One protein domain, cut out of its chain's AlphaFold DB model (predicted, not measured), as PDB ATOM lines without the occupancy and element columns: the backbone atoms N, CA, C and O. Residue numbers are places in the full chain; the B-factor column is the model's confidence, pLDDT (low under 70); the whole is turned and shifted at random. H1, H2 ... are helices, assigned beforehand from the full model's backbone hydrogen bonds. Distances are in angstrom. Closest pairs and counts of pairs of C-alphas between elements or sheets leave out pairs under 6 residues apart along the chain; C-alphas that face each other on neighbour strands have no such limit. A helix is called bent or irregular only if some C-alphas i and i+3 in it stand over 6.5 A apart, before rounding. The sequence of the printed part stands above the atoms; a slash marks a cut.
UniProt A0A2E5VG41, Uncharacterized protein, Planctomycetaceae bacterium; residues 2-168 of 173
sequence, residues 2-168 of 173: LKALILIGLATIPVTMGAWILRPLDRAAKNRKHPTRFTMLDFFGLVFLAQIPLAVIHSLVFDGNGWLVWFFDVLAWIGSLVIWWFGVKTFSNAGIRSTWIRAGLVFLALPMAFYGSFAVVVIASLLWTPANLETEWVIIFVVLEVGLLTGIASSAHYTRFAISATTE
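What this domain is: This is residues 2 to 168 of the 173 residues of an uncharacterized protein of Planctomycetaceae bacterium (UniProt A0A2E5VG41). The model is an elongated up-and-down bundle of helices, each running against the one before it in the chain: H4 runs through the middle, with the longest helix, H5, packed along one side of it and the hairpin of H2 and H3 on another. The bent helix H1 completes the bundle, its arm H1a packing on H4 and its arm H1b near one end of the bundle, by the last residues of H3. The printed part has 167 residues with five named helices, H1 to H5 in chain order, and no named strand; its class is all helix. The whole is compact, with a radius of gyration of the C-alphas of 17.2 A and spans of 54 by 32 by 24 A.

Where its parts are: H5, residues 135 to 167, is 48.2 A long, from C-alpha 135 at (177.398, 248.899, 268.843) to C-alpha 167 at (174.979, 201.338, 261.110). H4, residues 99 to 127, is 40.6 A long and has a kink of 25 degrees near residue 117; it is neither bent nor irregular, but only just: C-alphas 107 and 110 are 6.4 A apart. H3, residues 66 to 93, is 40.2 A long. H2, residues 40 to 60, is 31.2 A long and neither bent nor irregular, but only just: C-alphas 49 and 52 are 6.4 A apart. H1, residues 2 to 32, begins with C-alpha 2 at (196.459, 243.650, 257.510); by its hydrogen bonds it was assigned as one helix, but it is bent, with C-alphas 21 and 24 7.2 A apart. Its arms are H1a, residues 2 to 21, 27.9 A long, and H1b, residues 24 to 32, 12.7 A long, at a steep tilt of 48 degrees.

How they stand to each other: H5 and the hub H4 form a helical hairpin and touch at a shallow tilt of 29 degrees, opposite ways; their closest C-alphas, Ala 109 and Ser 155, are 4.7 A apart. H4, with residues 113 to 125 alone, touches H1a, closest at the C-alphas of Pro 14 and Ser 117, 4.7 A. H3 and H4 are a hairpin at 43 degrees, a steep tilt, closest at the C-alphas of Gly 87 and Leu 110, 6.9 A. H2 and H3 are a hairpin too, closest at the C-alphas of Ala 50 and Ser 80, 5.7 A. H1b touches H3, closest at the C-alphas of Ala 29 and Asn 93, 4.5 A. H5 is apart from H2 and H3. Every O i to N i+4 pair is within hydrogen-bond range in H1b, H3 and H5, against 14 of 16 in H1a, 15 of 17 in H2 and 22 of 25 in H4.

The domain as a whole: The two C-alphas farthest apart, those of Gly 64 and Glu 168, are 55.5 A apart. The printed part has no cut and no long link. Residues 62 to 67 and 131 to 136 stand free. The mean pLDDT of the printed part is 73.8; 67 residues are under 70, among them residues 2 to 22, 117 to 133 and 136 to 152.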
ATOM      1  N   LEU A   2     197.786 244.091 257.032       47.09
ATOM      2  CA  LEU A   2     196.459 243.650 257.510       47.09
ATOM      3  C   LEU A   2     195.601 242.963 256.426       47.09
ATOM      4  O   LEU A   2     195.115 241.863 256.638       47.09
ATOM      5  N   LYS A   3     195.514 243.547 255.221       46.97
ATOM      6  CA  LYS A   3     194.781 242.954 254.083       46.97
ATOM      7  C   LYS A   3     195.312 241.570 253.665       46.97
ATOM      8  O   LYS A   3     194.529 240.705 253.300       46.97
ATOM      9  N   ALA A   4     196.627 241.348 253.753       42.00
ATOM     10  CA  ALA A   4     197.246 240.062 253.426       42.00
ATOM     11  C   ALA A   4     196.995 239.009 254.519       42.00
ATOM     12  O   ALA A   4     196.722 237.860 254.201       42.00
ATOM     13  N   LEU A   5     197.015 239.404 255.798       49.47
ATOM     14  CA  LEU A   5     196.647 238.532 256.920       49.47
ATOM     15  C   LEU A   5     195.165 238.141 256.889       49.47
ATOM     16  O   LEU A   5     194.853 236.979 257.122       49.47
ATOM     17  N   ILE A   6     194.276 239.074 256.531       55.09
ATOM     18  CA  ILE A   6     192.849 238.788 256.323       55.09
ATOM     19  C   ILE A   6     192.680 237.783 255.183       55.09
ATOM     20  O   ILE A   6     191.992 236.791 255.369       55.09
ATOM     21  N   LEU A   7     193.363 237.971 254.046       52.28
ATOM     22  CA  LEU A   7     193.329 237.029 252.918       52.28
ATOM     23  C   LEU A   7     193.869 235.634 253.283       52.28
ATOM     24  O   LEU A   7     193.280 234.628 252.894       52.28
ATOM     25  N   ILE A   8     194.956 235.555 254.056       52.75
ATOM     26  CA  ILE A   8     195.518 234.279 254.531       52.75
ATOM     27  C   ILE A   8     194.572 233.608 255.536       52.75
ATOM     28  O   ILE A   8     194.356 232.397 255.457       52.75
ATOM     29  N   GLY A   9     193.970 234.373 256.452       52.78
ATOM     30  CA  GLY A   9     192.941 233.886 257.375       52.78
ATOM     31  C   GLY A   9     191.710 233.365 256.632       52.78
ATOM     32  O   GLY A   9     191.237 232.270 256.934       52.78
ATOM     33  N   LEU A  10     191.272 234.085 255.591       56.50
ATOM     34  CA  LEU A  10     190.155 233.706 254.719       56.50
ATOM     35  C   LEU A  10     190.425 232.399 253.968       56.50
ATOM     36  O   LEU A  10     189.491 231.687 253.629       56.50
ATOM     37  N   ALA A  11     191.690 232.075 253.696       53.09
ATOM     38  CA  ALA A  11     192.061 230.842 253.009       53.09
ATOM     39  C   ALA A  11     192.278 229.660 253.972       53.09
ATOM     40  O   ALA A  11     191.946 228.524 253.645       53.09
ATOM     41  N   THR A  12     192.846 229.897 255.159       55.66
ATOM     42  CA  THR A  12     193.337 228.821 256.048       55.66
ATOM     43  C   THR A  12     192.328 228.373 257.106       55.66
ATOM     44  O   THR A  12     192.246 227.181 257.427       55.66
ATOM     45  N   ILE A  13     191.519 229.293 257.631       61.41
ATOM     46  CA  ILE A  13     190.518 228.988 258.662       61.41
ATOM     47  C   ILE A  13     189.357 228.161 258.081       61.41
ATOM     48  O   ILE A  13     188.984 227.162 258.706       61.41
ATOM     49  N   PRO A  14     188.863 228.431 256.854       60.56
ATOM     50  CA  PRO A  14     187.861 227.576 256.224       60.56
ATOM     51  C   PRO A  14     188.285 226.132 256.029       60.56
ATOM     52  O   PRO A  14     187.531 225.200 256.314       60.56
ATOM     53  N   VAL A  15     189.534 225.935 255.618       59.19
ATOM     54  CA  VAL A  15     190.097 224.601 255.403       59.19
ATOM     55  C   VAL A  15     190.184 223.830 256.721       59.19
ATOM     56  O   VAL A  15     189.834 222.650 256.776       59.19
ATOM     57  N   THR A  16     190.606 224.483 257.805       64.31
ATOM     58  CA  THR A  16     190.771 223.826 259.111       64.31
ATOM     59  C   THR A  16     189.440 223.554 259.816       64.31
ATOM     60  O   THR A  16     189.258 222.450 260.339       64.31
ATOM     61  N   MET A  17     188.479 224.485 259.778       64.56
ATOM     62  CA  MET A  17     187.132 224.262 260.325       64.56
ATOM     63  C   MET A  17     186.354 223.225 259.514       64.56
ATOM     64  O   MET A  17     185.785 222.303 260.100       64.56
ATOM     65  N   GLY A  18     186.395 223.304 258.179       62.69
ATOM     66  CA  GLY A  18     185.796 222.296 257.301       62.69
ATOM     67  C   GLY A  18     186.358 220.898 257.572       62.69
ATOM     68  O   GLY A  18     185.600 219.939 257.731       62.69
ATOM     69  N   ALA A  19     187.680 220.780 257.749       66.25
ATOM     70  CA  ALA A  19     188.310 219.522 258.140       66.25
ATOM     71  C   ALA A  19     187.835 219.024 259.516       66.25
ATOM     72  O   ALA A  19     187.656 217.822 259.706       66.25
ATOM     73  N   TRP A  20     187.607 219.917 260.483       69.06
ATOM     74  CA  TRP A  20     187.142 219.532 261.818       69.06
ATOM     75  C   TRP A  20     185.690 219.042 261.823       69.06
ATOM     76  O   TRP A  20     185.376 218.064 262.501       69.06
ATOM     77  N   ILE A  21     184.825 219.661 261.020       64.44
ATOM     78  CA  ILE A  21     183.419 219.259 260.859       64.44
ATOM     79  C   ILE A  21     183.321 217.910 260.154       64.44
ATOM     80  O   ILE A  21     182.543 217.047 260.561       64.44
ATOM     81  N   LEU A  22     184.150 217.703 259.129       66.75
ATOM     82  CA  LEU A  22     184.166 216.468 258.352       66.75
ATOM     83  C   LEU A  22     184.947 215.337 259.034       66.75
ATOM     84  O   LEU A  22     184.799 214.187 258.635       66.75
ATOM     85  N   ARG A  23     185.732 215.598 260.089       73.00
ATOM     86  CA  ARG A  23     186.534 214.575 260.801       73.00
ATOM     87  C   ARG A  23     185.762 213.318 261.221       73.00
ATOM     88  O   ARG A  23     186.301 212.227 261.028       73.00
ATOM     89  N   PRO A  24     184.557 213.398 261.821       67.50
ATOM     90  CA  PRO A  24     183.791 212.207 262.192       67.50
ATOM     91  C   PRO A  24     183.432 211.363 260.966       67.50
ATOM     92  O   PRO A  24     183.514 210.136 261.002       67.50
ATOM     93  N   LEU A  25     183.098 212.036 259.865       65.56
ATOM     94  CA  LEU A  25     182.760 211.410 258.598       65.56
ATOM     95  C   LEU A  25     184.001 210.819 257.912       65.56
ATOM     96  O   LEU A  25     183.933 209.704 257.413       65.56
ATOM     97  N   ASP A  26     185.149 211.501 257.959       69.75
ATOM     98  CA  ASP A  26     186.431 211.000 257.448       69.75
ATOM     99  C   ASP A  26     186.887 209.745 258.214       69.75
ATOM    100  O   ASP A  26     187.347 208.771 257.617       69.75
ATOM    101  N   ARG A  27     186.667 209.699 259.536       74.56
ATOM    102  CA  ARG A  27     186.891 208.482 260.336       74.56
ATOM    103  C   ARG A  27     185.979 207.332 259.896       74.56
ATOM    104  O   ARG A  27     186.466 206.221 259.706       74.56
ATOM    105  N   ALA A  28     184.686 207.588 259.696       68.62
ATOM    106  CA  ALA A  28     183.751 206.567 259.214       68.62
ATOM    107  C   ALA A  28     184.097 206.086 257.789       68.62
ATOM    108  O   ALA A  28     184.087 204.885 257.510       68.62
ATOM    109  N   ALA A  29     184.472 207.013 256.909       68.19
ATOM    110  CA  ALA A  29     184.888 206.755 255.535       68.19
ATOM    111  C   ALA A  29     186.150 205.885 255.449       68.19
ATOM    112  O   ALA A  29     186.202 204.955 254.643       68.19
ATOM    113  N   LYS A  30     187.152 206.153 256.297       72.62
ATOM    114  CA  LYS A  30     188.397 205.365 256.371       72.62
ATOM    115  C   LYS A  30     188.162 203.916 256.785       72.62
ATOM    116  O   LYS A  30     188.883 203.039 256.312       72.62
ATOM    117  N   ASN A  31     187.151 203.673 257.618       71.69
ATOM    118  CA  ASN A  31     186.828 202.337 258.114       71.69
ATOM    119  C   ASN A  31     186.009 201.511 257.111       71.69
ATOM    120  O   ASN A  31     186.224 200.307 257.016       71.69
ATOM    121  N   ARG A  32     185.092 202.131 256.353       72.62
ATOM    122  CA  ARG A  32     184.186 201.405 255.439       72.62
ATOM    123  C   ARG A  32     184.683 201.305 253.990       72.62
ATOM    124  O   ARG A  32     184.390 200.317 253.329       72.62
ATOM    125  N   LYS A  33     185.434 202.302 253.491       74.31
ATOM    126  CA  LYS A  33     186.043 202.336 252.139       74.31
ATOM    127  C   LYS A  33     185.094 201.958 250.983       74.31
ATOM    128  O   LYS A  33     185.514 201.325 250.016       74.31
ATOM    129  N   HIS A  34     183.821 202.346 251.055       78.00
ATOM    130  CA  HIS A  34     182.894 202.120 249.942       78.00
ATOM    131  C   HIS A  34     183.308 202.912 248.687       78.00
ATOM    132  O   HIS A  34     183.905 203.983 248.817       78.00
ATOM    133  N   PRO A  35     182.992 202.426 247.471       81.56
ATOM    134  CA  PRO A  35     183.315 203.136 246.237       81.56
ATOM    135  C   PRO A  35     182.592 204.486 246.169       81.56
ATOM    136  O   PRO A  35     181.425 204.603 246.552       81.56
ATOM    137  N   THR A  36     183.277 205.505 245.645       82.69
ATOM    138  CA  THR A  36     182.691 206.834 245.450       82.69
ATOM    139  C   THR A  36     181.556 206.759 244.429       82.69
ATOM    140  O   THR A  36     181.759 206.299 243.307       82.69
ATOM    141  N   ARG A  37     180.352 207.196 244.813       82.25
ATOM    142  CA  ARG A  37     179.177 207.214 243.933       82.25
ATOM    143  C   ARG A  37     178.733 208.642 243.730       82.25
ATOM    144  O   ARG A  37     178.486 209.343 244.705       82.25
ATOM    145  N   PHE A  38     178.596 209.037 242.478       86.31
ATOM    146  CA  PHE A  38     178.118 210.355 242.106       86.31
ATOM    147  C   PHE A  38     176.612 210.331 241.853       86.31
ATOM    148  O   PHE A  38     176.115 209.414 241.202       86.31
ATOM    149  N   THR A  39     175.883 211.319 242.362       88.38
ATOM    150  CA  THR A  39     174.437 211.463 242.151       88.38
ATOM    151  C   THR A  39     174.117 212.850 241.595       88.38
ATOM    152  O   THR A  39     174.864 213.799 241.824       88.38
ATOM    153  N   MET A  40     172.981 213.001 240.896       90.56
ATOM    154  CA  MET A  40     172.509 214.326 240.448       90.56
ATOM    155  C   MET A  40     172.365 215.310 241.613       90.56
ATOM    156  O   MET A  40     172.609 216.501 241.451       90.56
ATOM    157  N   LEU A  41     172.011 214.809 242.799       89.75
ATOM    158  CA  LEU A  41     171.885 215.629 243.993       89.75
ATOM    159  C   LEU A  41     173.209 216.304 244.361       89.75
ATOM    160  O   LEU A  41     173.223 217.483 244.705       89.75
ATOM    161  N   ASP A  42     174.322 215.581 244.238       89.25
ATOM    162  CA  ASP A  42     175.644 216.145 244.494       89.25
ATOM    163  C   ASP A  42     175.960 217.266 243.502       89.25
ATOM    164  O   ASP A  42     176.490 218.299 243.900       89.25
ATOM    165  N   PHE A  43     175.601 217.100 242.226       91.19
ATOM    166  CA  PHE A  43     175.793 218.139 241.213       91.19
ATOM    167  C   PHE A  43     175.013 219.420 241.545       91.19
ATOM    168  O   PHE A  43     175.592 220.505 241.544       91.19
ATOM    169  N   PHE A  44     173.732 219.307 241.912       91.94
ATOM    170  CA  PHE A  44     172.948 220.465 242.359       91.94
ATOM    171  C   PHE A  44     173.511 221.090 243.639       91.94
ATOM    172  O   PHE A  44     173.504 222.311 243.779       91.94
ATOM    173  N   GLY A  45     174.056 220.268 244.537       89.75
ATOM    174  CA  GLY A  45     174.779 220.723 245.718       89.75
ATOM    175  C   GLY A  45     175.981 221.605 245.392       89.75
ATOM    176  O   GLY A  45     176.159 222.635 246.033       89.75
ATOM    177  N   LEU A  46     176.772 221.250 244.373       90.38
ATOM    178  CA  LEU A  46     177.896 222.075 243.914       90.38
ATOM    179  C   LEU A  46     177.422 223.431 243.398       90.38
ATOM    180  O   LEU A  46     177.984 224.457 243.771       90.38
ATOM    181  N   VAL A  47     176.383 223.439 242.558       90.56
ATOM    182  CA  VAL A  47     175.824 224.685 242.012       90.56
ATOM    183  C   VAL A  47     175.313 225.570 243.146       90.56
ATOM    184  O   VAL A  47     175.635 226.752 243.194       90.56
ATOM    185  N   PHE A  48     174.581 224.992 244.101       89.12
ATOM    186  CA  PHE A  48     174.096 225.708 245.280       89.12
ATOM    187  C   PHE A  48     175.241 226.271 246.139       89.12
ATOM    188  O   PHE A  48     175.182 227.417 246.585       89.12
ATOM    189  N   LEU A  49     176.308 225.491 246.332       87.69
ATOM    190  CA  LEU A  49     177.495 225.902 247.084       87.69
ATOM    191  C   LEU A  49     178.291 227.018 246.382       87.69
ATOM    192  O   LEU A  49     178.908 227.844 247.041       87.69
ATOM    193  N   ALA A  50     178.281 227.062 245.051       87.94
ATOM    194  CA  ALA A  50     178.967 228.107 244.296       87.94
ATOM    195  C   ALA A  50     178.154 229.412 244.208       87.94
ATOM    196  O   ALA A  50     178.733 230.492 244.137       87.94
ATOM    197  N   GLN A  51     176.820 229.343 244.242       87.88
ATOM    198  CA  GLN A  51     175.934 230.501 244.043       87.88
ATOM    199  C   GLN A  51     176.048 231.564 245.143       87.88
ATOM    200  O   GLN A  51     176.136 232.750 244.840       87.88
ATOM    201  N   ILE A  52     176.058 231.165 246.416       81.31
ATOM    202  CA  ILE A  52     176.092 232.127 247.531       81.31
ATOM    203  C   ILE A  52     177.381 232.966 247.546       81.31
ATOM    204  O   ILE A  52     177.264 234.187 247.630       81.31
ATOM    205  N   PRO A  53     178.602 232.398 247.450       76.56
ATOM    206  CA  PRO A  53     179.810 233.213 247.482       76.56
ATOM    207  C   PRO A  53     179.892 234.125 246.256       76.56
ATOM    208  O   PRO A  53     180.282 235.277 246.410       76.56
ATOM    209  N   LEU A  54     179.448 233.668 245.079       83.50
ATOM    210  CA  LEU A  54     179.350 234.516 243.886       83.50
ATOM    211  C   LEU A  54     178.374 235.681 244.099       83.50
ATOM    212  O   LEU A  54     178.727 236.827 243.836       83.50
ATOM    213  N   ALA A  55     177.183 235.420 244.644       83.00
ATOM    214  CA  ALA A  55     176.215 236.471 244.958       83.00
ATOM    215  C   ALA A  55     176.792 237.497 245.946       83.00
ATOM    216  O   ALA A  55     176.628 238.699 245.754       83.00
ATOM    217  N   VAL A  56     177.523 237.036 246.967       73.75
ATOM    218  CA  VAL A  56     178.193 237.907 247.943       73.75
ATOM    219  C   VAL A  56     179.286 238.746 247.278       73.75
ATOM    220  O   VAL A  56     179.281 239.965 247.444       73.75
ATOM    221  N   ILE A  57     180.182 238.134 246.497       74.38
ATOM    222  CA  ILE A  57     181.264 238.834 245.782       74.38
ATOM    223  C   ILE A  57     180.680 239.920 244.878       74.38
ATOM    224  O   ILE A  57     181.103 241.073 244.951       74.38
ATOM    225  N   HIS A  58     179.670 239.577 244.079       79.88
ATOM    226  CA  HIS A  58     179.032 240.528 243.173       79.88
ATOM    227  C   HIS A  58     178.224 241.588 243.933       79.88
ATOM    228  O   HIS A  58     178.179 242.725 243.498       79.88
ATOM    229  N   SER A  59     177.663 241.302 245.110       75.31
ATOM    230  CA  SER A  59     176.988 242.339 245.911       75.31
ATOM    231  C   SER A  59     177.944 243.317 246.612       75.31
ATOM    232  O   SER A  59     177.595 244.479 246.796       75.31
ATOM    233  N   LEU A  60     179.141 242.866 247.010       66.88
ATOM    234  CA  LEU A  60     180.067 243.639 247.853       66.88
ATOM    235  C   LEU A  60     181.208 244.310 247.079       66.88
ATOM    236  O   LEU A  60     181.787 245.278 247.564       66.88
ATOM    237  N   VAL A  61     181.576 243.784 245.909       64.44
ATOM    238  CA  VAL A  61     182.744 244.233 245.121       64.44
ATOM    239  C   VAL A  61     182.302 245.006 243.862       64.44
ATOM    240  O   VAL A  61     183.098 245.235 242.955       64.44
ATOM    241  N   PHE A  62     181.035 245.438 243.800       58.72
ATOM    242  CA  PHE A  62     180.415 246.024 242.600       58.72
ATOM    243  C   PHE A  62     181.060 247.348 242.131       58.72
ATOM    244  O   PHE A  62     180.924 247.723 240.968       58.72
ATOM    245  N   ASP A  63     181.868 248.003 242.972       58.97
ATOM    246  CA  ASP A  63     182.420 249.339 242.709       58.97
ATOM    247  C   ASP A  63     183.800 249.338 242.008       58.97
ATOM    248  O   ASP A  63     184.753 250.002 242.425       58.97
ATOM    249  N   GLY A  64     183.906 248.633 240.874       59.47
ATOM    250  CA  GLY A  64     184.762 249.099 239.767       59.47
ATOM    251  C   GLY A  64     186.123 248.429 239.532       59.47
ATOM    252  O   GLY A  64     186.824 248.835 238.606       59.47
ATOM    253  N   ASN A  65     186.516 247.386 240.273       74.12
ATOM    254  CA  ASN A  65     187.745 246.629 239.971       74.12
ATOM    255  C   ASN A  65     187.441 245.216 239.451       74.12
ATOM    256  O   ASN A  65     187.475 244.239 240.200       74.12
ATOM    257  N   GLY A  66     187.176 245.108 238.145       83.06
ATOM    258  CA  GLY A  66     186.807 243.845 237.492       83.06
ATOM    259  C   GLY A  66     187.839 242.720 237.645       83.06
ATOM    260  O   GLY A  66     187.460 241.555 237.728       83.06
ATOM    261  N   TRP A  67     189.132 243.048 237.767       80.62
ATOM    262  CA  TRP A  67     190.170 242.050 238.054       80.62
ATOM    263  C   TRP A  67     189.979 241.407 239.431       80.62
ATOM    264  O   TRP A  67     190.135 240.196 239.583       80.62
ATOM    265  N   LEU A  68     189.624 242.209 240.436       72.31
ATOM    266  CA  LEU A  68     189.432 241.733 241.801       72.31
ATOM    267  C   LEU A  68     188.186 240.841 241.912       72.31
ATOM    268  O   LEU A  68     188.256 239.792 242.547       72.31
ATOM    269  N   VAL A  69     187.090 241.222 241.243       77.69
ATOM    270  CA  VAL A  69     185.871 240.397 241.130       77.69
ATOM    271  C   VAL A  69     186.204 239.047 240.502       77.69
ATOM    272  O   VAL A  69     185.942 238.011 241.103       77.69
ATOM    273  N   TRP A  70     186.873 239.052 239.343       85.75
ATOM    274  CA  TRP A  70     187.268 237.822 238.654       85.75
ATOM    275  C   TRP A  70     188.162 236.926 239.520       85.75
ATOM    276  O   TRP A  70     187.948 235.716 239.599       85.75
ATOM    277  N   PHE A  71     189.147 237.511 240.206       79.06
ATOM    278  CA  PHE A  71     190.036 236.769 241.097       79.06
ATOM    279  C   PHE A  71     189.265 236.085 242.237       79.06
ATOM    280  O   PHE A  71     189.496 234.905 242.517       79.06
ATOM    281  N   PHE A  72     188.329 236.795 242.873       75.25
ATOM    282  CA  PHE A  72     187.496 236.219 243.927       75.25
ATOM    283  C   PHE A  72     186.510 235.175 243.400       75.25
ATOM    284  O   PHE A  72     186.331 234.155 244.063       75.25
ATOM    285  N   ASP A  73     185.946 235.362 242.206       84.00
ATOM    286  CA  ASP A  73     185.089 234.362 241.561       84.00
ATOM    287  C   ASP A  73     185.856 233.052 241.338       84.00
ATOM    288  O   ASP A  73     185.373 231.976 241.699       84.00
ATOM    289  N   VAL A  74     187.086 233.124 240.814       85.12
ATOM    290  CA  VAL A  74     187.947 231.944 240.622       85.12
ATOM    291  C   VAL A  74     188.221 231.241 241.952       85.12
ATOM    292  O   VAL A  74     188.104 230.016 242.037       85.12
ATOM    293  N   LEU A  75     188.547 231.992 243.008       77.25
ATOM    294  CA  LEU A  75     188.758 231.417 244.339       77.25
ATOM    295  C   LEU A  75     187.488 230.770 244.903       77.25
ATOM    296  O   LEU A  75     187.569 229.677 245.468       77.25
ATOM    297  N   ALA A  76     186.326 231.402 244.729       80.75
ATOM    298  CA  ALA A  76     185.041 230.865 245.164       80.75
ATOM    299  C   ALA A  76     184.715 229.550 244.447       80.75
ATOM    300  O   ALA A  76     184.321 228.577 245.097       80.75
ATOM    301  N   TRP A  77     184.950 229.481 243.134       86.31
ATOM    302  CA  TRP A  77     184.782 228.260 242.347       86.31
ATOM    303  C   TRP A  77     185.709 227.139 242.807       86.31
ATOM    304  O   TRP A  77     185.242 226.027 243.061       86.31
ATOM    305  N   ILE A  78     187.008 227.421 242.956       83.00
ATOM    306  CA  ILE A  78     187.990 226.425 243.406       83.00
ATOM    307  C   ILE A  78     187.638 225.927 244.811       83.00
ATOM    308  O   ILE A  78     187.590 224.718 245.036       83.00
ATOM    309  N   GLY A  79     187.347 226.836 245.746       79.44
ATOM    310  CA  GLY A  79     186.980 226.488 247.119       79.44
ATOM    311  C   GLY A  79     185.720 225.625 247.183       79.44
ATOM    312  O   GLY A  79     185.720 224.582 247.845       79.44
ATOM    313  N   SER A  80     184.686 226.009 246.429       85.62
ATOM    314  CA  SER A  80     183.433 225.253 246.332       85.62
ATOM    315  C   SER A  80     183.675 223.857 245.767       85.62
ATOM    316  O   SER A  80     183.236 222.876 246.361       85.62
ATOM    317  N   LEU A  81     184.431 223.740 244.670       87.75
ATOM    318  CA  LEU A  81     184.732 222.459 244.029       87.75
ATOM    319  C   LEU A  81     185.546 221.534 244.940       87.75
ATOM    320  O   LEU A  81     185.242 220.344 245.031       87.75
ATOM    321  N   VAL A  82     186.541 222.071 245.650       84.06
ATOM    322  CA  VAL A  82     187.353 221.313 246.610       84.06
ATOM    323  C   VAL A  82     186.478 220.767 247.736       84.06
ATOM    324  O   VAL A  82     186.465 219.557 247.972       84.06
ATOM    325  N   ILE A  83     185.718 221.626 248.417       83.00
ATOM    326  CA  ILE A  83     184.905 221.216 249.572       83.00
ATOM    327  C   ILE A  83     183.797 220.264 249.161       83.00
ATOM    328  O   ILE A  83     183.580 219.248 249.824       83.00
ATOM    329  N   TRP A  84     183.145 220.545 248.042       89.62
ATOM    330  CA  TRP A  84     182.162 219.654 247.462       89.62
ATOM    331  C   TRP A  84     182.745 218.274 247.152       89.62
ATOM    332  O   TRP A  84     182.191 217.267 247.595       89.62
ATOM    333  N   TRP A  85     183.887 218.208 246.461       87.88
ATOM    334  CA  TRP A  85     184.525 216.942 246.103       87.88
ATOM    335  C   TRP A  85     184.867 216.121 247.346       87.88
ATOM    336  O   TRP A  85     184.540 214.932 247.425       87.88
ATOM    337  N   PHE A  86     185.478 216.759 248.348       84.56
ATOM    338  CA  PHE A  86     185.775 216.107 249.620       84.56
ATOM    339  C   PHE A  86     184.502 215.664 250.342       84.56
ATOM    340  O   PHE A  86     184.470 214.545 250.852       84.56
ATOM    341  N   GLY A  87     183.440 216.467 250.332       85.56
ATOM    342  CA  GLY A  87     182.142 216.099 250.892       85.56
ATOM    343  C   GLY A  87     181.568 214.844 250.254       85.56
ATOM    344  O   GLY A  87     181.384 213.834 250.929       85.56
ATOM    345  N   VAL A  88     181.366 214.874 248.936       88.31
ATOM    346  CA  VAL A  88     180.795 213.769 248.145       88.31
ATOM    347  C   VAL A  88     181.602 212.487 248.306       88.31
ATOM    348  O   VAL A  88     181.036 211.408 248.534       88.31
ATOM    349  N   LYS A  89     182.934 212.596 248.228       86.12
ATOM    350  CA  LYS A  89     183.842 211.470 248.445       86.12
ATOM    351  C   LYS A  89     183.671 210.899 249.847       86.12
ATOM    352  O   LYS A  89     183.538 209.686 249.999       86.12
ATOM    353  N   THR A  90     183.621 211.750 250.867       83.81
ATOM    354  CA  THR A  90     183.497 211.298 252.255       83.81
ATOM    355  C   THR A  90     182.117 210.690 252.535       83.81
ATOM    356  O   THR A  90     182.051 209.624 253.146       83.81
ATOM    357  N   PHE A  91     181.023 211.270 252.024       85.00
ATOM    358  CA  PHE A  91     179.667 210.709 252.156       85.00
ATOM    359  C   PHE A  91     179.564 209.325 251.509       85.00
ATOM    360  O   PHE A  91     179.018 208.390 252.100       85.00
ATOM    361  N   SER A  92     180.133 209.180 250.308       85.19
ATOM    362  CA  SER A  92     180.132 207.909 249.583       85.19
ATOM    363  C   SER A  92     180.956 206.850 250.308       85.19
ATOM    364  O   SER A  92     180.475 205.737 250.519       85.19
ATOM    365  N   ASN A  93     182.162 207.206 250.755       84.19
ATOM    366  CA  ASN A  93     183.048 206.291 251.469       84.19
ATOM    367  C   ASN A  93     182.468 205.871 252.830       84.19
ATOM    368  O   ASN A  93     182.688 204.741 253.262       84.19
ATOM    369  N   ALA A  94     181.701 206.752 253.484       80.62
ATOM    370  CA  ALA A  94     180.962 206.452 254.710       80.62
ATOM    371  C   ALA A  94     179.752 205.525 254.475       80.62
ATOM    372  O   ALA A  94     179.137 205.072 255.438       80.62
ATOM    373  N   GLY A  95     179.417 205.189 253.224       82.31
ATOM    374  CA  GLY A  95     178.341 204.251 252.899       82.31
ATOM    375  C   GLY A  95     176.939 204.844 253.031       82.31
ATOM    376  O   GLY A  95     175.978 204.102 253.216       82.31
ATOM    377  N   ILE A  96     176.799 206.168 252.939       83.50
ATOM    378  CA  ILE A  96     175.497 206.834 253.031       83.50
ATOM    379  C   ILE A  96     174.702 206.557 251.749       83.50
ATOM    380  O   ILE A  96     174.972 207.134 250.696       83.50
ATOM    381  N   ARG A  97     173.729 205.640 251.840       80.12
ATOM    382  CA  ARG A  97     172.866 205.229 250.714       80.12
ATOM    383  C   ARG A  97     171.520 205.949 250.670       80.12
ATOM    384  O   ARG A  97     170.947 206.072 249.596       80.12
ATOM    385  N   SER A  98     171.018 206.421 251.812       87.06
ATOM    386  CA  SER A  98     169.729 207.117 251.872       87.06
ATOM    387  C   SER A  98     169.812 208.482 251.187       87.06
ATOM    388  O   SER A  98     170.607 209.339 251.587       87.06
ATOM    389  N   THR A  99     168.964 208.690 250.177       88.38
ATOM    390  CA  THR A  99     168.893 209.932 249.393       88.38
ATOM    391  C   THR A  99     168.610 211.145 250.273       88.38
ATOM    392  O   THR A  99     169.254 212.174 250.104       88.38
ATOM    393  N   TRP A 100     167.713 211.022 251.256       88.75
ATOM    394  CA  TRP A 100     167.341 212.121 252.156       88.75
ATOM    395  C   TRP A 100     168.469 212.523 253.104       88.75
ATOM    396  O   TRP A 100     168.732 213.709 253.298       88.75
ATOM    397  N   ILE A 101     169.188 211.538 253.650       87.31
ATOM    398  CA  ILE A 101     170.341 211.807 254.517       87.31
ATOM    399  C   ILE A 101     171.431 212.517 253.713       87.31
ATOM    400  O   ILE A 101     171.966 213.536 254.152       87.31
ATOM    401  N   ARG A 102     171.712 212.016 252.504       88.50
ATOM    402  CA  ARG A 102     172.674 212.629 251.585       88.50
ATOM    403  C   ARG A 102     172.252 214.042 251.178       88.50
ATOM    404  O   ARG A 102     173.097 214.928 251.177       88.50
ATOM    405  N   ALA A 103     170.964 214.267 250.917       89.38
ATOM    406  CA  ALA A 103     170.410 215.587 250.623       89.38
ATOM    407  C   ALA A 103     170.690 216.587 251.746       89.38
ATOM    408  O   ALA A 103     171.260 217.646 251.494       89.38
ATOM    409  N   GLY A 104     170.365 216.226 252.992       88.25
ATOM    410  CA  GLY A 104     170.640 217.082 254.149       88.25
ATOM    411  C   GLY A 104     172.133 217.368 254.321       88.25
ATOM    412  O   GLY A 104     172.529 218.497 254.593       88.25
ATOM    413  N   LEU A 105     172.995 216.377 254.091       86.19
ATOM    414  CA  LEU A 105     174.440 216.584 254.184       86.19
ATOM    415  C   LEU A 105     174.977 217.523 253.097       86.19
ATOM    416  O   LEU A 105     175.815 218.373 253.389       86.19
ATOM    417  N   VAL A 106     174.482 217.398 251.867       88.12
ATOM    418  CA  VAL A 106     174.939 218.189 250.717       88.12
ATOM    419  C   VAL A 106     174.377 219.611 250.721       88.12
ATOM    420  O   VAL A 106     175.114 220.536 250.394       88.12
ATOM    421  N   PHE A 107     173.109 219.809 251.088       87.44
ATOM    422  CA  PHE A 107     172.453 221.124 251.020       87.44
ATOM    423  C   PHE A 107     172.449 221.899 252.337       87.44
ATOM    424  O   PHE A 107     172.256 223.111 252.313       87.44
ATOM    425  N   LEU A 108     172.665 221.238 253.477       85.38
ATOM    426  CA  LEU A 108     172.667 221.898 254.785       85.38
ATOM    427  C   LEU A 108     174.046 221.840 255.435       85.38
ATOM    428  O   LEU A 108     174.656 222.879 255.674       85.38
ATOM    429  N   ALA A 109     174.567 220.634 255.677       82.50
ATOM    430  CA  ALA A 109     175.793 220.482 256.459       82.50
ATOM    431  C   ALA A 109     177.027 221.029 255.729       82.50
ATOM    432  O   ALA A 109     177.847 221.727 256.323       82.50
ATOM    433  N   LEU A 110     177.157 220.725 254.437       83.56
ATOM    434  CA  LEU A 110     178.306 221.131 253.636       83.56
ATOM    435  C   LEU A 110     178.349 222.652 253.385       83.56
ATOM    436  O   LEU A 110     179.407 223.244 253.611       83.56
ATOM    437  N   PRO A 111     177.235 223.324 253.030       83.25
ATOM    438  CA  PRO A 111     177.214 224.776 252.905       83.25
ATOM    439  C   PRO A 111     177.389 225.477 254.253       83.25
ATOM    440  O   PRO A 111     178.148 226.438 254.329       83.25
ATOM    441  N   MET A 112     176.792 224.975 255.343       80.81
ATOM    442  CA  MET A 112     177.046 225.530 256.681       80.81
ATOM    443  C   MET A 112     178.511 225.399 257.095       80.81
ATOM    444  O   MET A 112     179.070 226.341 257.647       80.81
ATOM    445  N   ALA A 113     179.152 224.261 256.818       76.19
ATOM    446  CA  ALA A 113     180.572 224.083 257.100       76.19
ATOM    447  C   ALA A 113     181.430 225.079 256.311       76.19
ATOM    448  O   ALA A 113     182.358 225.668 256.862       76.19
ATOM    449  N   PHE A 114     181.091 225.297 255.039       76.81
ATOM    450  CA  PHE A 114     181.799 226.236 254.182       76.81
ATOM    451  C   PHE A 114     181.569 227.688 254.613       76.81
ATOM    452  O   PHE A 114     182.510 228.357 255.032       76.81
ATOM    453  N   TYR A 115     180.329 228.175 254.605       76.62
ATOM    454  CA  TYR A 115     180.022 229.576 254.913       76.62
ATOM    455  C   TYR A 115     180.234 229.931 256.379       76.62
ATOM    456  O   TYR A 115     180.736 231.013 256.672       76.62
ATOM    457  N   GLY A 116     179.919 229.006 257.290       70.50
ATOM    458  CA  GLY A 116     180.206 229.143 258.716       70.50
ATOM    459  C   GLY A 116     181.660 229.480 258.962       70.50
ATOM    460  O   GLY A 116     181.979 230.400 259.710       70.50
ATOM    461  N   SER A 117     182.546 228.796 258.250       69.12
ATOM    462  CA  SER A 117     183.971 229.025 258.398       69.12
ATOM    463  C   SER A 117     184.456 230.352 257.801       69.12
ATOM    464  O   SER A 117     185.328 230.980 258.389       69.12
ATOM    465  N   PHE A 118     183.862 230.832 256.701       67.56
ATOM    466  CA  PHE A 118     184.170 232.156 256.141       67.56
ATOM    467  C   PHE A 118     183.718 233.288 257.057       67.56
ATOM    468  O   PHE A 118     184.465 234.236 257.302       67.56
ATOM    469  N   ALA A 119     182.499 233.194 257.572       66.94
ATOM    470  CA  ALA A 119     181.929 234.271 258.355       66.94
ATOM    471  C   ALA A 119     182.580 234.399 259.744       66.94
ATOM    472  O   ALA A 119     182.746 235.524 260.207       66.94
ATOM    473  N   VAL A 120     183.096 233.311 260.334       64.25
ATOM    474  CA  VAL A 120     183.971 233.388 261.524       64.25
ATOM    475  C   VAL A 120     185.210 234.250 261.257       64.25
ATOM    476  O   VAL A 120     185.559 235.091 262.080       64.25
ATOM    477  N   VAL A 121     185.857 234.106 260.092       61.69
ATOM    478  CA  VAL A 121     187.028 234.936 259.749       61.69
ATOM    479  C   VAL A 121     186.641 236.397 259.603       61.69
ATOM    480  O   VAL A 121     187.332 237.266 260.132       61.69
ATOM    481  N   VAL A 122     185.550 236.679 258.889       64.25
ATOM    482  CA  VAL A 122     185.086 238.054 258.660       64.25
ATOM    483  C   VAL A 122     184.754 238.730 259.989       64.25
ATOM    484  O   VAL A 122     185.245 239.824 260.252       64.25
ATOM    485  N   ILE A 123     184.005 238.056 260.860       64.19
ATOM    486  CA  ILE A 123     183.621 238.580 262.173       64.19
ATOM    487  C   ILE A 123     184.850 238.801 263.059       64.19
ATOM    488  O   ILE A 123     185.029 239.900 263.583       64.19
ATOM    489  N   ALA A 124     185.752 237.820 263.154       63.75
ATOM    490  CA  ALA A 124     186.991 237.960 263.920       63.75
ATOM    491  C   ALA A 124     187.864 239.122 263.408       63.75
ATOM    492  O   ALA A 124     188.474 239.840 264.199       63.75
ATOM    493  N   SER A 125     187.889 239.342 262.087       60.59
ATOM    494  CA  SER A 125     188.611 240.462 261.466       60.59
ATOM    495  C   SER A 125     188.015 241.813 261.859       60.59
ATOM    496  O   SER A 125     188.761 242.754 262.121       60.59
ATOM    497  N   LEU A 126     186.683 241.906 261.904       62.00
ATOM    498  CA  LEU A 126     185.958 243.135 262.230       62.00
ATOM    499  C   LEU A 126     186.069 243.475 263.719       62.00
ATOM    500  O   LEU A 126     186.362 244.621 264.057       62.00
ATOM    501  N   LEU A 127     185.954 242.477 264.601       64.94
ATOM    502  CA  LEU A 127     186.146 242.642 266.047       64.94
ATOM    503  C   LEU A 127     187.574 243.091 266.413       64.94
ATOM    504  O   LEU A 127     187.768 243.756 267.428       64.94
ATOM    505  N   TRP A 128     188.572 242.781 265.576       63.25
ATOM    506  CA  TRP A 128     189.963 243.206 265.781       63.25
ATOM    507  C   TRP A 128     190.238 244.667 265.377       63.25
ATOM    508  O   TRP A 128     191.303 245.207 265.681       63.25
ATOM    509  N   THR A 129     189.297 245.344 264.714       61.84
ATOM    510  CA  THR A 129     189.402 246.768 264.347       61.84
ATOM    511  C   THR A 129     188.465 247.630 265.204       61.84
ATOM    512  O   THR A 129     187.416 248.055 264.725       61.84
ATOM    513  N   PRO A 130     188.822 247.941 266.466       55.38
ATOM    514  CA  PRO A 130     187.916 248.584 267.423       55.38
ATOM    515  C   PRO A 130     187.654 250.075 267.168       55.38
ATOM    516  O   PRO A 130     186.894 250.688 267.907       55.38
ATOM    517  N   ALA A 131     188.277 250.698 266.164       57.50
ATOM    518  CA  ALA A 131     188.347 252.155 266.119       57.50
ATOM    519  C   ALA A 131     187.026 252.869 265.761       57.50
ATOM    520  O   ALA A 131     186.927 254.036 266.104       57.50
ATOM    521  N   ASN A 132     186.043 252.227 265.100       58.94
ATOM    522  CA  ASN A 132     184.824 252.905 264.600       58.94
ATOM    523  C   ASN A 132     183.588 251.987 264.383       58.94
ATOM    524  O   ASN A 132     182.716 252.318 263.584       58.94
ATOM    525  N   LEU A 133     183.495 250.816 265.020       63.97
ATOM    526  CA  LEU A 133     182.314 249.949 264.856       63.97
ATOM    527  C   LEU A 133     181.190 250.387 265.801       63.97
ATOM    528  O   LEU A 133     181.350 250.326 267.019       63.97
ATOM    529  N   GLU A 134     180.052 250.814 265.247       72.19
ATOM    530  CA  GLU A 134     178.859 251.114 266.046       72.19
ATOM    531  C   GLU A 134     178.372 249.848 266.769       72.19
ATOM    532  O   GLU A 134     178.478 248.731 266.254       72.19
ATOM    533  N   THR A 135     177.826 250.012 267.978       72.31
ATOM    534  CA  THR A 135     177.398 248.899 268.843       72.31
ATOM    535  C   THR A 135     176.404 247.956 268.154       72.31
ATOM    536  O   THR A 135     176.442 246.749 268.390       72.31
ATOM    537  N   GLU A 136     175.562 248.476 267.258       66.44
ATOM    538  CA  GLU A 136     174.595 247.694 266.476       66.44
ATOM    539  C   GLU A 136     175.279 246.670 265.559       66.44
ATOM    540  O   GLU A 136     174.886 245.501 265.527       66.44
ATOM    541  N   TRP A 137     176.368 247.062 264.889       59.41
ATOM    542  CA  TRP A 137     177.145 246.163 264.034       59.41
ATOM    543  C   TRP A 137     177.815 245.054 264.840       59.41
ATOM    544  O   TRP A 137     177.801 243.899 264.420       59.41
ATOM    545  N   VAL A 138     178.339 245.372 266.027       61.19
ATOM    546  CA  VAL A 138     178.938 244.369 266.925       61.19
ATOM    547  C   VAL A 138     177.907 243.311 267.327       61.19
ATOM    548  O   VAL A 138     178.207 242.120 267.268       61.19
ATOM    549  N   ILE A 139     176.681 243.717 267.674       62.16
ATOM    550  CA  ILE A 139     175.599 242.785 268.032       62.16
ATOM    551  C   ILE A 139     175.236 241.891 266.840       62.16
ATOM    552  O   ILE A 139     175.138 240.673 267.003       62.16
ATOM    553  N   ILE A 140     175.087 242.466 265.641       58.50
ATOM    554  CA  ILE A 140     174.791 241.707 264.415       58.50
ATOM    555  C   ILE A 140     175.883 240.665 264.144       58.50
ATOM    556  O   ILE A 140     175.566 239.506 263.864       58.50
ATOM    557  N   PHE A 141     177.159 241.040 264.279       60.56
ATOM    558  CA  PHE A 141     178.277 240.119 264.075       60.56
ATOM    559  C   PHE A 141     178.323 239.002 265.118       60.56
ATOM    560  O   PHE A 141     178.511 237.849 264.741       60.56
ATOM    561  N   VAL A 142     178.073 239.300 266.395       62.38
ATOM    562  CA  VAL A 142     178.006 238.274 267.449       62.38
ATOM    563  C   VAL A 142     176.846 237.305 267.207       62.38
ATOM    564  O   VAL A 142     177.025 236.093 267.321       62.38
ATOM    565  N   VAL A 143     175.661 237.799 266.829       62.78
ATOM    566  CA  VAL A 143     174.501 236.943 266.517       62.78
ATOM    567  C   VAL A 143     174.785 236.053 265.305       62.78
ATOM    568  O   VAL A 143     174.483 234.858 265.345       62.78
ATOM    569  N   LEU A 144     175.409 236.602 264.257       60.09
ATOM    570  CA  LEU A 144     175.874 235.825 263.107       60.09
ATOM    571  C   LEU A 144     176.875 234.751 263.537       60.09
ATOM    572  O   LEU A 144     176.694 233.592 263.178       60.09
ATOM    573  N   GLU A 145     177.882 235.095 264.341       63.84
ATOM    574  CA  GLU A 145     178.903 234.153 264.810       63.84
ATOM    575  C   GLU A 145     178.287 233.002 265.607       63.84
ATOM    576  O   GLU A 145     178.540 231.833 265.312       63.84
ATOM    577  N   VAL A 146     177.410 233.317 266.562       66.31
ATOM    578  CA  VAL A 146     176.683 232.314 267.349       66.31
ATOM    579  C   VAL A 146     175.809 231.443 266.443       66.31
ATOM    580  O   VAL A 146     175.812 230.218 266.592       66.31
ATOM    581  N   GLY A 147     175.104 232.037 265.475       64.81
ATOM    582  CA  GLY A 147     174.302 231.319 264.476       64.81
ATOM    583  C   GLY A 147     175.133 230.367 263.608       64.81
ATOM    584  O   GLY A 147     174.720 229.245 263.314       64.81
ATOM    585  N   LEU A 148     176.350 230.768 263.248       65.50
ATOM    586  CA  LEU A 148     177.262 229.959 262.441       65.50
ATOM    587  C   LEU A 148     177.893 228.841 263.265       65.50
ATOM    588  O   LEU A 148     177.934 227.702 262.805       65.50
ATOM    589  N   LEU A 149     178.323 229.120 264.497       68.69
ATOM    590  CA  LEU A 149     178.849 228.106 265.414       68.69
ATOM    591  C   LEU A 149     177.781 227.066 265.770       68.69
ATOM    592  O   LEU A 149     178.071 225.868 265.790       68.69
ATOM    593  N   THR A 150     176.536 227.494 265.988       69.88
ATOM    594  CA  THR A 150     175.399 226.583 266.207       69.88
ATOM    595  C   THR A 150     175.053 225.796 264.946       69.88
ATOM    596  O   THR A 150     174.816 224.591 265.049       69.88
ATOM    597  N   GLY A 151     175.107 226.400 263.755       68.81
ATOM    598  CA  GLY A 151     174.960 225.693 262.477       68.81
ATOM    599  C   GLY A 151     176.054 224.644 262.245       68.81
ATOM    600  O   GLY A 151     175.777 223.509 261.854       68.81
ATOM    601  N   ILE A 152     177.299 224.977 262.587       68.12
ATOM    602  CA  ILE A 152     178.452 224.070 262.549       68.12
ATOM    603  C   ILE A 152     178.274 222.912 263.541       68.12
ATOM    604  O   ILE A 152     178.445 221.747 263.169       68.12
ATOM    605  N   ALA A 153     177.888 223.204 264.784       73.75
ATOM    606  CA  ALA A 153     177.629 222.189 265.803       73.75
ATOM    607  C   ALA A 153     176.463 221.273 265.401       73.75
ATOM    608  O   ALA A 153     176.564 220.051 265.527       73.75
ATOM    609  N   SER A 154     175.397 221.848 264.841       72.19
ATOM    610  CA  SER A 154     174.238 221.118 264.315       72.19
ATOM    611  C   SER A 154     174.627 220.232 263.135       72.19
ATOM    612  O   SER A 154     174.220 219.076 263.076       72.19
ATOM    613  N   SER A 155     175.492 220.715 262.241       71.94
ATOM    614  CA  SER A 155     176.030 219.940 261.114       71.94
ATOM    615  C   SER A 155     176.881 218.764 261.591       71.94
ATOM    616  O   SER A 155     176.748 217.647 261.085       71.94
ATOM    617  N   ALA A 156     177.718 218.973 262.613       73.94
ATOM    618  CA  ALA A 156     178.493 217.906 263.237       73.94
ATOM    619  C   ALA A 156     177.590 216.879 263.943       73.94
ATOM    620  O   ALA A 156     177.831 215.674 263.837       73.94
ATOM    621  N   HIS A 157     176.538 217.336 264.628       80.50
ATOM    622  CA  HIS A 157     175.546 216.469 265.261       80.50
ATOM    623  C   HIS A 157     174.778 215.642 264.221       80.50
ATOM    624  O   HIS A 157     174.741 214.417 264.317       80.50
ATOM    625  N   TYR A 158     174.268 216.288 263.172       77.19
ATOM    626  CA  TYR A 158     173.560 215.639 262.071       77.19
ATOM    627  C   TYR A 158     174.442 214.621 261.342       77.19
ATOM    628  O   TYR A 158     173.995 213.527 261.017       77.19
ATOM    629  N   THR A 159     175.727 214.928 261.158       74.38
ATOM    630  CA  THR A 159     176.698 213.991 260.577       74.38
ATOM    631  C   THR A 159     176.864 212.737 261.438       74.38
ATOM    632  O   THR A 159     176.906 211.627 260.911       74.38
ATOM    633  N   ARG A 160     176.924 212.881 262.769       79.94
ATOM    634  CA  ARG A 160     176.996 211.734 263.691       79.94
ATOM    635  C   ARG A 160     175.715 210.903 263.651       79.94
ATOM    636  O   ARG A 160     175.808 209.682 263.566       79.94
ATOM    637  N   PHE A 161     174.558 211.562 263.642       82.00
ATOM    638  CA  PHE A 161     173.254 210.912 263.502       82.00
ATOM    639  C   PHE A 161     173.127 210.147 262.173       82.00
ATOM    640  O   PHE A 161     172.708 208.995 262.143       82.00
ATOM    641  N   ALA A 162     173.557 210.752 261.066       77.56
ATOM    642  CA  ALA A 162     173.571 210.109 259.756       77.56
ATOM    643  C   ALA A 162     174.423 208.831 259.759       77.56
ATOM    644  O   ALA A 162     174.033 207.813 259.186       77.56
ATOM    645  N   ILE A 163     175.578 208.859 260.429       77.25
ATOM    646  CA  ILE A 163     176.439 207.681 260.567       77.25
ATOM    647  C   ILE A 163     175.740 206.598 261.401       77.25
ATOM    648  O   ILE A 163     175.716 205.451 260.949       77.25
ATOM    649  N   SER A 164     175.140 206.938 262.551       79.69
ATOM    650  CA  SER A 164     174.462 205.956 263.416       79.69
ATOM    651  C   SER A 164     173.247 205.316 262.737       79.69
ATOM    652  O   SER A 164     173.107 204.093 262.749       79.69
ATOM    653  N   ALA A 165     172.440 206.110 262.028       78.75
ATOM    654  CA  ALA A 165     171.287 205.617 261.271       78.75
ATOM    655  C   ALA A 165     171.686 204.625 260.159       78.75
ATOM    656  O   ALA A 165     170.931 203.717 259.822       78.75
ATOM    657  N   THR A 166     172.893 204.765 259.598       72.44
ATOM    658  CA  THR A 166     173.405 203.826 258.581       72.44
ATOM    659  C   THR A 166     174.048 202.565 259.162       72.44
ATOM    660  O   THR A 166     174.172 201.588 258.433       72.44
ATOM    661  N   THR A 167     174.478 202.558 260.433       67.25
ATOM    662  CA  THR A 167     174.979 201.338 261.110       67.25
ATOM    663  C   THR A 167     173.864 200.397 261.555       67.25
ATOM    664  O   THR A 167     174.103 199.199 261.637       67.25
ATOM    665  N   GLU A 168     172.679 200.920 261.867       62.19
ATOM    666  CA  GLU A 168     171.575 200.135 262.448       62.19
ATOM    667  C   GLU A 168     170.692 199.446 261.399       62.19
ATOM    668  O   GLU A 168     169.863 198.607 261.738       62.19
TER     669      GLU A 168